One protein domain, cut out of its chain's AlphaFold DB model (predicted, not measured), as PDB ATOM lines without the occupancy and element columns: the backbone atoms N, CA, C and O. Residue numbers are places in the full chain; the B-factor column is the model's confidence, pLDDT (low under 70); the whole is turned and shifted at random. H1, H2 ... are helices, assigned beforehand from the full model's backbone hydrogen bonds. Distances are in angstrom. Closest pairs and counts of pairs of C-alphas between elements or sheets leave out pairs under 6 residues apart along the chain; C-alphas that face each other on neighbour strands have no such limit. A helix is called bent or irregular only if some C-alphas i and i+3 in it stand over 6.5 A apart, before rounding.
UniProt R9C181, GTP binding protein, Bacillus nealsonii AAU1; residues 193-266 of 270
ATOM      1  N   TYR A 193     -39.940  25.327 -80.831       71.75
ATOM      2  CA  TYR A 193     -40.237  26.684 -80.358       71.75
ATOM      3  C   TYR A 193     -40.197  26.816 -78.831       71.75
ATOM      4  O   TYR A 193     -39.620  27.768 -78.312       71.75
ATOM      5  N   MET A 194     -40.763  25.852 -78.099       75.94
ATOM      6  CA  MET A 194     -40.822  25.924 -76.633       75.94
ATOM      7  C   MET A 194     -39.471  25.637 -75.976       75.94
ATOM      8  O   MET A 194     -39.119  26.295 -75.005       75.94
ATOM      9  N   GLY A 195     -38.691  24.711 -76.529       79.69
ATOM     10  CA  GLY A 195     -37.377  24.338 -76.021       79.69
ATOM     11  C   GLY A 195     -36.376  25.482 -76.077       79.69
ATOM     12  O   GLY A 195     -35.666  25.718 -75.107       79.69
ATOM     13  N   THR A 196     -36.396  26.265 -77.157       81.25
ATOM     14  CA  THR A 196     -35.573  27.476 -77.283       81.25
ATOM     15  C   THR A 196     -35.930  28.505 -76.204       81.25
ATOM     16  O   THR A 196     -35.045  29.037 -75.543       81.25
ATOM     17  N   PHE A 197     -37.223  28.749 -75.970       86.62
ATOM     18  CA  PHE A 197     -37.679  29.709 -74.958       86.62
ATOM     19  C   PHE A 197     -37.351  29.257 -73.527       86.62
ATOM     20  O   PHE A 197     -36.824  30.037 -72.737       86.62
ATOM     21  N   ILE A 198     -37.597  27.983 -73.211       86.75
ATOM     22  CA  ILE A 198     -37.237  27.391 -71.915       86.75
ATOM     23  C   ILE A 198     -35.714  27.416 -71.732       86.75
ATOM     24  O   ILE A 198     -35.241  27.736 -70.647       86.75
ATOM     25  N   GLY A 199     -34.942  27.152 -72.789       87.94
ATOM     26  CA  GLY A 199     -33.485  27.259 -72.783       87.94
ATOM     27  C   GLY A 199     -33.007  28.660 -72.407       87.94
ATOM     28  O   GLY A 199     -32.170  28.795 -71.517       87.94
ATOM     29  N   PHE A 200     -33.589  29.706 -73.005       90.69
ATOM     30  CA  PHE A 200     -33.300  31.088 -72.614       90.69
ATOM     31  C   PHE A 200     -33.680  31.366 -71.158       90.69
ATOM     32  O   PHE A 200     -32.867  31.924 -70.427       90.69
ATOM     33  N   ILE A 201     -34.865  30.944 -70.705       91.00
ATOM     34  CA  ILE A 201     -35.276  31.115 -69.303       91.00
ATOM     35  C   ILE A 201     -34.285  30.435 -68.357       91.00
ATOM     36  O   ILE A 201     -33.862  31.055 -67.388       91.00
ATOM     37  N   CYS A 202     -33.888  29.192 -68.632       91.50
ATOM     38  CA  CYS A 202     -32.909  28.470 -67.823       91.50
ATOM     39  C   CYS A 202     -31.542  29.159 -67.831       91.50
ATOM     40  O   CYS A 202     -30.906  29.242 -66.782       91.50
ATOM     41  N   LEU A 203     -31.113  29.689 -68.980       93.56
ATOM     42  CA  LEU A 203     -29.872  30.449 -69.091       93.56
ATOM     43  C   LEU A 203     -29.922  31.697 -68.204       93.56
ATOM     44  O   LEU A 203     -29.025  31.897 -67.395       93.56
ATOM     45  N   PHE A 204     -30.988  32.498 -68.286       94.88
ATOM     46  CA  PHE A 204     -31.167  33.661 -67.412       94.88
ATOM     47  C   PHE A 204     -31.263  33.257 -65.941       94.88
ATOM     48  O   PHE A 204     -30.613  33.864 -65.094       94.88
ATOM     49  N   ALA A 205     -32.026  32.212 -65.631       95.00
ATOM     50  CA  ALA A 205     -32.188  31.701 -64.278       95.00
ATOM     51  C   ALA A 205     -30.847  31.284 -63.655       95.00
ATOM     52  O   ALA A 205     -30.619  31.563 -62.481       95.00
ATOM     53  N   MET A 206     -29.936  30.695 -64.438       95.50
ATOM     54  CA  MET A 206     -28.597  30.311 -63.978       95.50
ATOM     55  C   MET A 206     -27.768  31.507 -63.480       95.50
ATOM     56  O   MET A 206     -26.940  31.325 -62.593       95.50
ATOM     57  N   PHE A 207     -28.009  32.719 -63.989       93.06
ATOM     58  CA  PHE A 207     -27.339  33.940 -63.524       93.06
ATOM     59  C   PHE A 207     -28.154  34.700 -62.475       93.06
ATOM     60  O   PHE A 207     -27.612  35.163 -61.476       93.06
ATOM     61  N   VAL A 208     -29.465  34.816 -62.679       95.19
ATOM     62  CA  VAL A 208     -30.346  35.636 -61.841       95.19
ATOM     63  C   VAL A 208     -30.606  34.977 -60.487       95.19
ATOM     64  O   VAL A 208     -30.568  35.659 -59.464       95.19
ATOM     65  N   ILE A 209     -30.839  33.660 -60.446       95.62
ATOM     66  CA  ILE A 209     -31.161  32.959 -59.194       95.62
ATOM     67  C   ILE A 209     -30.016  33.067 -58.182       95.62
ATOM     68  O   ILE A 209     -30.302  33.451 -57.048       95.62
ATOM     69  N   PRO A 210     -28.739  32.797 -58.529       94.38
ATOM     70  CA  PRO A 210     -27.646  32.943 -57.571       94.38
ATOM     71  C   PRO A 210     -27.505  34.364 -57.028       94.38
ATOM     72  O   PRO A 210     -27.270  34.527 -55.835       94.38
ATOM     73  N   VAL A 211     -27.691  35.386 -57.871       92.19
ATOM     74  CA  VAL A 211     -27.601  36.794 -57.454       92.19
ATOM     75  C   VAL A 211     -28.724  37.147 -56.481       92.19
ATOM     76  O   VAL A 211     -28.459  37.688 -55.411       92.19
ATOM     77  N   ILE A 212     -29.971  36.789 -56.804       93.56
ATOM     78  CA  ILE A 212     -31.119  37.020 -55.915       93.56
ATOM     79  C   ILE A 212     -30.947  36.254 -54.601       93.56
ATOM     80  O   ILE A 212     -31.237  36.783 -53.528       93.56
ATOM     81  N   LEU A 213     -30.466  35.012 -54.665       92.94
ATOM     82  CA  LEU A 213     -30.221  34.199 -53.482       92.94
ATOM     83  C   LEU A 213     -29.134  34.825 -52.600       92.94
ATOM     84  O   LEU A 213     -29.340  34.956 -51.397       92.94
ATOM     85  N   ALA A 214     -28.017  35.262 -53.188       91.06
ATOM     86  CA  ALA A 214     -26.941  35.942 -52.474       91.06
ATOM     87  C   ALA A 214     -27.427  37.243 -51.826       91.06
ATOM     88  O   ALA A 214     -27.138  37.484 -50.656       91.06
ATOM     89  N   TYR A 215     -28.223  38.037 -52.544       90.12
ATOM     90  CA  TYR A 215     -28.826  39.259 -52.016       90.12
ATOM     91  C   TYR A 215     -29.744  38.978 -50.816       90.12
ATOM     92  O   TYR A 215     -29.610  39.607 -49.768       90.12
ATOM     93  N   ASN A 216     -30.632  37.986 -50.925       90.44
ATOM     94  CA  ASN A 216     -31.525  37.609 -49.828       90.44
ATOM     95  C   ASN A 216     -30.762  37.057 -48.615       90.44
ATOM     96  O   ASN A 216     -31.098  37.392 -47.481       90.44
ATOM     97  N   ILE A 217     -29.718  36.249 -48.840       88.81
ATOM     98  CA  ILE A 217     -28.840  35.759 -47.770       88.81
ATOM     99  C   ILE A 217     -28.115  36.929 -47.105       88.81
ATOM    100  O   ILE A 217     -28.087  36.999 -45.881       88.81
ATOM    101  N   SER A 218     -27.574  37.867 -47.885       86.25
ATOM    102  CA  SER A 218     -26.895  39.053 -47.357       86.25
ATOM    103  C   SER A 218     -27.825  39.860 -46.457       86.25
ATOM    104  O   SER A 218     -27.477  40.132 -45.313       86.25
ATOM    105  N   ASN A 219     -29.042  40.154 -46.919       84.12
ATOM    106  CA  ASN A 219     -30.029  40.901 -46.136       84.12
ATOM    107  C   ASN A 219     -30.463  40.172 -44.863       84.12
ATOM    108  O   ASN A 219     -30.772  40.814 -43.865       84.12
ATOM    109  N   PHE A 220     -30.499  38.839 -44.887       83.94
ATOM    110  CA  PHE A 220     -30.785  38.046 -43.697       83.94
ATOM    111  C   PHE A 220     -29.616  38.062 -42.698       83.94
ATOM    112  O   PHE A 220     -29.829  38.136 -41.489       83.94
ATOM    113  N   VAL A 221     -28.376  38.008 -43.193       85.25
ATOM    114  CA  VAL A 221     -27.162  37.946 -42.367       85.25
ATOM    115  C   VAL A 221     -26.775  39.314 -41.803       85.25
ATOM    116  O   VAL A 221     -26.277  39.381 -40.683       85.25
ATOM    117  N   GLN A 222     -27.031  40.403 -42.523       78.69
ATOM    118  CA  GLN A 222     -26.651  41.762 -42.134       78.69
ATOM    119  C   GLN A 222     -27.155  42.195 -40.740       78.69
ATOM    120  O   GLN A 222     -26.313  42.536 -39.911       78.69
ATOM    121  N   PRO A 223     -28.453  42.081 -40.382       81.56
ATOM    122  CA  PRO A 223     -28.919  42.467 -39.045       81.56
ATOM    123  C   PRO A 223     -28.334  41.586 -37.927       81.56
ATOM    124  O   PRO A 223     -28.137  42.052 -36.801       81.56
ATOM    125  N   LEU A 224     -28.026  40.317 -38.223       77.69
ATOM    126  CA  LEU A 224     -27.350  39.423 -37.280       77.69
ATOM    127  C   LEU A 224     -25.892  39.852 -37.071       77.69
ATOM    128  O   LEU A 224     -25.425  39.882 -35.934       77.69
ATOM    129  N   ALA A 225     -25.184  40.202 -38.145       75.31
ATOM    130  CA  ALA A 225     -23.816  40.697 -38.071       75.31
ATOM    131  C   ALA A 225     -23.742  42.023 -37.296       75.31
ATOM    132  O   ALA A 225     -22.905  42.156 -36.403       75.31
ATOM    133  N   ASP A 226     -24.656  42.956 -37.561       73.44
ATOM    134  CA  ASP A 226     -24.695  44.252 -36.881       73.44
ATOM    135  C   ASP A 226     -24.909  44.075 -35.367       73.44
ATOM    136  O   ASP A 226     -24.094  44.529 -34.561       73.44
ATOM    137  N   THR A 227     -25.925  43.295 -34.978       75.69
ATOM    138  CA  THR A 227     -26.292  43.107 -33.562       75.69
ATOM    139  C   THR A 227     -25.264  42.279 -32.783       75.69
ATOM    140  O   THR A 227     -24.943  42.577 -31.632       75.69
ATOM    141  N   TYR A 228     -24.758  41.185 -33.364       76.00
ATOM    142  CA  TYR A 228     -23.914  40.240 -32.621       76.00
ATOM    143  C   TYR A 228     -22.419  40.503 -32.756       76.00
ATOM    144  O   TYR A 228     -21.672  40.103 -31.861       76.00
ATOM    145  N   ILE A 229     -21.971  41.123 -33.848       72.88
ATOM    146  CA  ILE A 229     -20.549  41.339 -34.127       72.88
ATOM    147  C   ILE A 229     -20.212  42.817 -33.950       72.88
ATOM    148  O   ILE A 229     -19.363  43.140 -33.121       72.88
ATOM    149  N   ILE A 230     -20.886  43.717 -34.671       68.31
ATOM    150  CA  ILE A 230     -20.521  45.141 -34.678       68.31
ATOM    151  C   ILE A 230     -20.808  45.789 -33.321       68.31
ATOM    152  O   ILE A 230     -19.908  46.397 -32.743       68.31
ATOM    153  N   ASP A 231     -22.003  45.603 -32.761       70.06
ATOM    154  CA  ASP A 231     -22.368  46.218 -31.478       70.06
ATOM    155  C   ASP A 231     -21.569  45.641 -30.297       70.06
ATOM    156  O   ASP A 231     -21.180  46.366 -29.375       70.06
ATOM    157  N   LYS A 232     -21.218  44.349 -30.341       71.00
ATOM    158  CA  LYS A 232     -20.315  43.744 -29.346       71.00
ATOM    159  C   LYS A 232     -18.887  44.270 -29.450       71.00
ATOM    160  O   LYS A 232     -18.265  44.522 -28.425       71.00
ATOM    161  N   ILE A 233     -18.358  44.459 -30.658       67.50
ATOM    162  CA  ILE A 233     -17.024  45.049 -30.839       67.50
ATOM    163  C   ILE A 233     -17.034  46.515 -30.385       67.50
ATOM    164  O   ILE A 233     -16.132  46.931 -29.663       67.50
ATOM    165  N   LYS A 234     -18.077  47.282 -30.720       65.81
ATOM    166  CA  LYS A 234     -18.236  48.677 -30.275       65.81
ATOM    167  C   LYS A 234     -18.244  48.800 -28.749       65.81
ATOM    168  O   LYS A 234     -17.572  49.673 -28.208       65.81
ATOM    169  N   THR A 235     -18.949  47.906 -28.059       69.25
ATOM    170  CA  THR A 235     -19.008  47.885 -26.585       69.25
ATOM    171  C   THR A 235     -17.729  47.361 -25.927       69.25
ATOM    172  O   THR A 235     -17.370  47.836 -24.861       69.25
ATOM    173  N   LEU A 236     -16.983  46.445 -26.550       67.44
ATOM    174  CA  LEU A 236     -15.692  45.973 -26.014       67.44
ATOM    175  C   LEU A 236     -14.584  47.031 -26.068       67.44
ATOM    176  O   LEU A 236     -13.640  46.985 -25.285       67.44
ATOM    177  N   PHE A 237     -14.682  47.974 -27.000       63.94
ATOM    178  CA  PHE A 237     -13.684  49.020 -27.198       63.94
ATOM    179  C   PHE A 237     -14.114  50.387 -26.648       63.94
ATOM    180  O   PHE A 237     -13.342  51.346 -26.754       63.94
ATOM    181  N   SER A 238     -15.286  50.505 -26.015       62.75
ATOM    182  CA  SER A 238     -15.759  51.768 -25.427       62.75
ATOM    183  C   SER A 238     -14.847  52.306 -24.315       62.75
ATOM    184  O   SER A 238     -14.811  53.515 -24.104       62.75
ATOM    185  N   ASP A 239     -14.039  51.443 -23.689       66.62
ATOM    186  CA  ASP A 239     -13.107  51.804 -22.607       66.62
ATOM    187  C   ASP A 239     -11.661  52.066 -23.085       66.62
ATOM    188  O   ASP A 239     -10.753  52.274 -22.277       66.62
ATOM    189  N   THR A 240     -11.408  52.056 -24.400       67.19
ATOM    190  CA  THR A 240     -10.065  52.301 -24.959       67.19
ATOM    191  C   THR A 240      -9.767  53.788 -25.210       67.19
ATOM    192  O   THR A 240     -10.685  54.589 -25.392       67.19
ATOM    193  N   PRO A 241      -8.481  54.203 -25.236       75.94
ATOM    194  CA  PRO A 241      -8.103  55.593 -25.482       75.94
ATOM    195  C   PRO A 241      -8.691  56.123 -26.793       75.94
ATOM    196  O   PRO A 241      -8.636  55.451 -27.822       75.94
ATOM    197  N   ARG A 242      -9.179  57.368 -26.777       66.38
ATOM    198  CA  ARG A 242      -9.925  58.020 -27.873       66.38
ATOM    199  C   ARG A 242      -9.288  57.901 -29.268       66.38
ATOM    200  O   ARG A 242      -9.997  57.817 -30.262       66.38
ATOM    201  N   ILE A 243      -7.957  57.854 -29.345       71.62
ATOM    202  CA  ILE A 243      -7.202  57.697 -30.602       71.62
ATOM    203  C   ILE A 243      -7.430  56.310 -31.227       71.62
ATOM    204  O   ILE A 243      -7.569  56.194 -32.441       71.62
ATOM    205  N   VAL A 244      -7.507  55.258 -30.410       69.19
ATOM    206  CA  VAL A 244      -7.735  53.881 -30.875       69.19
ATOM    207  C   VAL A 244      -9.167  53.720 -31.384       69.19
ATOM    208  O   VAL A 244      -9.376  53.121 -32.437       69.19
ATOM    209  N   GLN A 245     -10.142  54.323 -30.699       67.38
ATOM    210  CA  GLN A 245     -11.544  54.329 -31.132       67.38
ATOM    211  C   GLN A 245     -11.723  55.020 -32.488       67.38
ATOM    212  O   GLN A 245     -12.372  54.462 -33.369       67.38
ATOM    213  N   MET A 246     -11.090  56.183 -32.685       67.25
ATOM    214  CA  MET A 246     -11.154  56.922 -33.952       67.25
ATOM    215  C   MET A 246     -10.553  56.143 -35.128       67.25
ATOM    216  O   MET A 246     -11.086  56.175 -36.232       67.25
ATOM    217  N   ILE A 247      -9.454  55.418 -34.906       73.88
ATOM    218  CA  ILE A 247      -8.792  54.657 -35.975       73.88
ATOM    219  C   ILE A 247      -9.584  53.397 -36.336       73.88
ATOM    220  O   ILE A 247      -9.655  53.038 -37.510       73.88
ATOM    221  N   PHE A 248     -10.166  52.708 -35.352       67.56
ATOM    222  CA  PHE A 248     -10.757  51.391 -35.578       67.56
ATOM    223  C   PHE A 248     -12.279  51.400 -35.759       67.56
ATOM    224  O   PHE A 248     -12.755  50.623 -36.577       67.56
ATOM    225  N   ILE A 249     -13.036  52.230 -35.035       64.25
ATOM    226  CA  ILE A 249     -14.483  52.014 -34.797       64.25
ATOM    227  C   ILE A 249     -15.375  53.147 -35.306       64.25
ATOM    228  O   ILE A 249     -16.581  52.945 -35.445       64.25
ATOM    229  N   ASP A 250     -14.800  54.312 -35.589       66.56
ATOM    230  CA  ASP A 250     -15.548  55.453 -36.116       66.56
ATOM    231  C   ASP A 250     -16.209  55.130 -37.471       66.56
ATOM    232  O   ASP A 250     -15.855  54.144 -38.127       66.56
ATOM    233  N   ASP A 251     -17.139  55.969 -37.927       60.16
ATOM    234  CA  ASP A 251     -17.902  55.736 -39.169       60.16
ATOM    235  C   ASP A 251     -16.982  55.563 -40.402       60.16
ATOM    236  O   ASP A 251     -17.324  54.855 -41.354       60.16
ATOM    237  N   TYR A 252     -15.763  56.114 -40.333       60.78
ATOM    238  CA  TYR A 252     -14.680  55.989 -41.320       60.78
ATOM    239  C   TYR A 252     -13.470  55.164 -40.836       60.78
ATOM    240  O   TYR A 252     -12.401  55.197 -41.450       60.78
ATOM    241  N   GLY A 253     -13.610  54.444 -39.725       68.81
ATOM    242  CA  GLY A 253     -12.559  53.630 -39.127       68.81
ATOM    243  C   GLY A 253     -12.190  52.411 -39.974       68.81
ATOM    244  O   GLY A 253     -12.945  51.954 -40.833       68.81
ATOM    245  N   LEU A 254     -11.017  51.842 -39.703       72.12
ATOM    246  CA  LEU A 254     -10.456  50.709 -40.441       72.12
ATOM    247  C   LEU A 254     -11.384  49.482 -40.460       72.12
ATOM    248  O   LEU A 254     -11.458  48.816 -41.489       72.12
ATOM    249  N   LEU A 255     -12.128  49.194 -39.381       67.62
ATOM    250  CA  LEU A 255     -13.103  48.089 -39.375       67.62
ATOM    251  C   LEU A 255     -14.338  48.401 -40.216       67.62
ATOM    252  O   LEU A 255     -14.801  47.516 -40.928       67.62
ATOM    253  N   SER A 256     -14.844  49.635 -40.170       64.81
ATOM    254  CA  SER A 256     -15.945  50.073 -41.038       64.81
ATOM    255  C   SER A 256     -15.535  49.931 -42.506       64.81
ATOM    256  O   SER A 256     -16.226  49.287 -43.294       64.81
ATOM    257  N   LEU A 257     -14.329  50.397 -42.850       68.88
ATOM    258  CA  LEU A 257     -13.779  50.299 -44.199       68.88
ATOM    259  C   LEU A 257     -13.561  48.843 -44.644       68.88
ATOM    260  O   LEU A 257     -13.871  48.495 -45.782       68.88
ATOM    261  N   VAL A 258     -13.060  47.975 -43.759       70.75
ATOM    262  CA  VAL A 258     -12.855  46.541 -44.032       70.75
ATOM    263  C   VAL A 258     -14.186  45.801 -44.171       70.75
ATOM    264  O   VAL A 258     -14.320  44.985 -45.079       70.75
ATOM    265  N   CYS A 259     -15.192  46.108 -43.350       64.44
ATOM    266  CA  CYS A 259     -16.540  45.559 -43.497       64.44
ATOM    267  C   CYS A 259     -17.198  46.031 -44.799       64.44
ATOM    268  O   CYS A 259     -17.747  45.212 -45.527       64.44
ATOM    269  N   ILE A 260     -17.078  47.310 -45.161       65.38
ATOM    270  CA  ILE A 260     -17.564  47.826 -46.450       65.38
ATOM    271  C   ILE A 260     -16.802  47.183 -47.620       65.38
ATOM    272  O   ILE A 260     -17.403  46.872 -48.641       65.38
ATOM    273  N   LEU A 261     -15.502  46.910 -47.503       64.19
ATOM    274  CA  LEU A 261     -14.740  46.229 -48.558       64.19
ATOM    275  C   LEU A 261     -15.076  44.735 -48.679       64.19
ATOM    276  O   LEU A 261     -15.107  44.210 -49.793       64.19
ATOM    277  N   LEU A 262     -15.332  44.051 -47.561       59.03
ATOM    278  CA  LEU A 262     -15.680  42.627 -47.533       59.03
ATOM    279  C   LEU A 262     -17.141  42.372 -47.925       59.03
ATOM    280  O   LEU A 262     -17.407  41.427 -48.663       59.03
ATOM    281  N   PHE A 263     -18.070  43.217 -47.475       58.50
ATOM    282  CA  PHE A 263     -19.508  43.059 -47.717       58.50
ATOM    283  C   PHE A 263     -20.030  43.963 -48.840       58.50
ATOM    284  O   PHE A 263     -20.828  43.524 -49.662       58.50
ATOM    285  N   GLY A 264     -19.533  45.193 -48.972       52.22
ATOM    286  CA  GLY A 264     -19.914  46.123 -50.045       52.22
ATOM    287  C   GLY A 264     -19.393  45.731 -51.432       52.22
ATOM    288  O   GLY A 264     -19.910  46.218 -52.439       52.22
ATOM    289  N   ARG A 265     -18.459  44.770 -51.539       46.34
ATOM    290  CA  ARG A 265     -18.134  44.134 -52.829       46.34
ATOM    291  C   ARG A 265     -19.280  43.312 -53.431       46.34
ATOM    292  O   ARG A 265     -19.199  42.985 -54.609       46.34
ATOM    293  N   PHE A 266     -20.359  43.054 -52.687       46.41
ATOM    294  CA  PHE A 266     -21.604  42.519 -53.246       46.41
ATOM    295  C   PHE A 266     -22.537  43.588 -53.842       46.41
ATOM    296  O   PHE A 266     -23.478  43.231 -54.544       46.41
TER     297      PHE A 266
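What this domain is: This is residues 193 to 266 of the 270 residues of the protein "GTP binding protein" of Bacillus nealsonii AAU1 (UniProt R9C181). One long, gently bent helix, H1, makes the length of the domain; past its last residue the chain folds back, and two short helices, H2 and then H3, run back end to end beside the later part of H1 with few contacts to it. Residues 193 to 210 stick out as a free arm at the other end. The printed part has 74 residues with three named helices, in the order H1, H2, H3, and no named strand: all helix. It is extended, a rod spanning 70 by 19 by 11 A, with a radius of gyration of the C-alphas of 20.0 A.

How they stand to each other: H1, residues 194 to 236, was assigned as one helix by its hydrogen bonds but is bent: C-alphas 220 and 223 are 6.7 A apart. Its arms, H1a, residues 194 to 220, and H1b, residues 223 to 236, stand at a shallow tilt of 26 degrees. H1a has a kink of 33 degrees near residue 207. H1b and H2, residues 242 to 248, are apart. H2 and H3, residues 254 to 266, touch only at the corner by their link, H3 with residues 254 to 256 alone; the closest C-alphas, of Phe 248 and Leu 254, are 4.9 A apart. They run the same way at a shallow tilt of 21 degrees. H3 and H1a are near each other, with 5 pairs of C-alphas within 10 A. Every O i to N i+4 pair is within hydrogen-bond range in H2, against 20 of 23 in H1a, 8 of 10 in H1b and 7 of 9 in H3.

Where its parts are: H1a begins at C-alpha 194 (-40.822, 25.924, -76.633) and measures 36.5 A; H1b measures 18.9 A. H2 measures 10.2 A. H3 measures 18.8 A and ends at C-alpha 266 (-21.604, 42.519, -53.246).

The domain as a whole: The C-alphas farthest apart, of Tyr 193 and Pro 241, are 69.9 A apart. The printed part has no cut, and both links are tight. The mean pLDDT of the printed part is 75.8; 30 residues are under 70, among them residues 259 to 266.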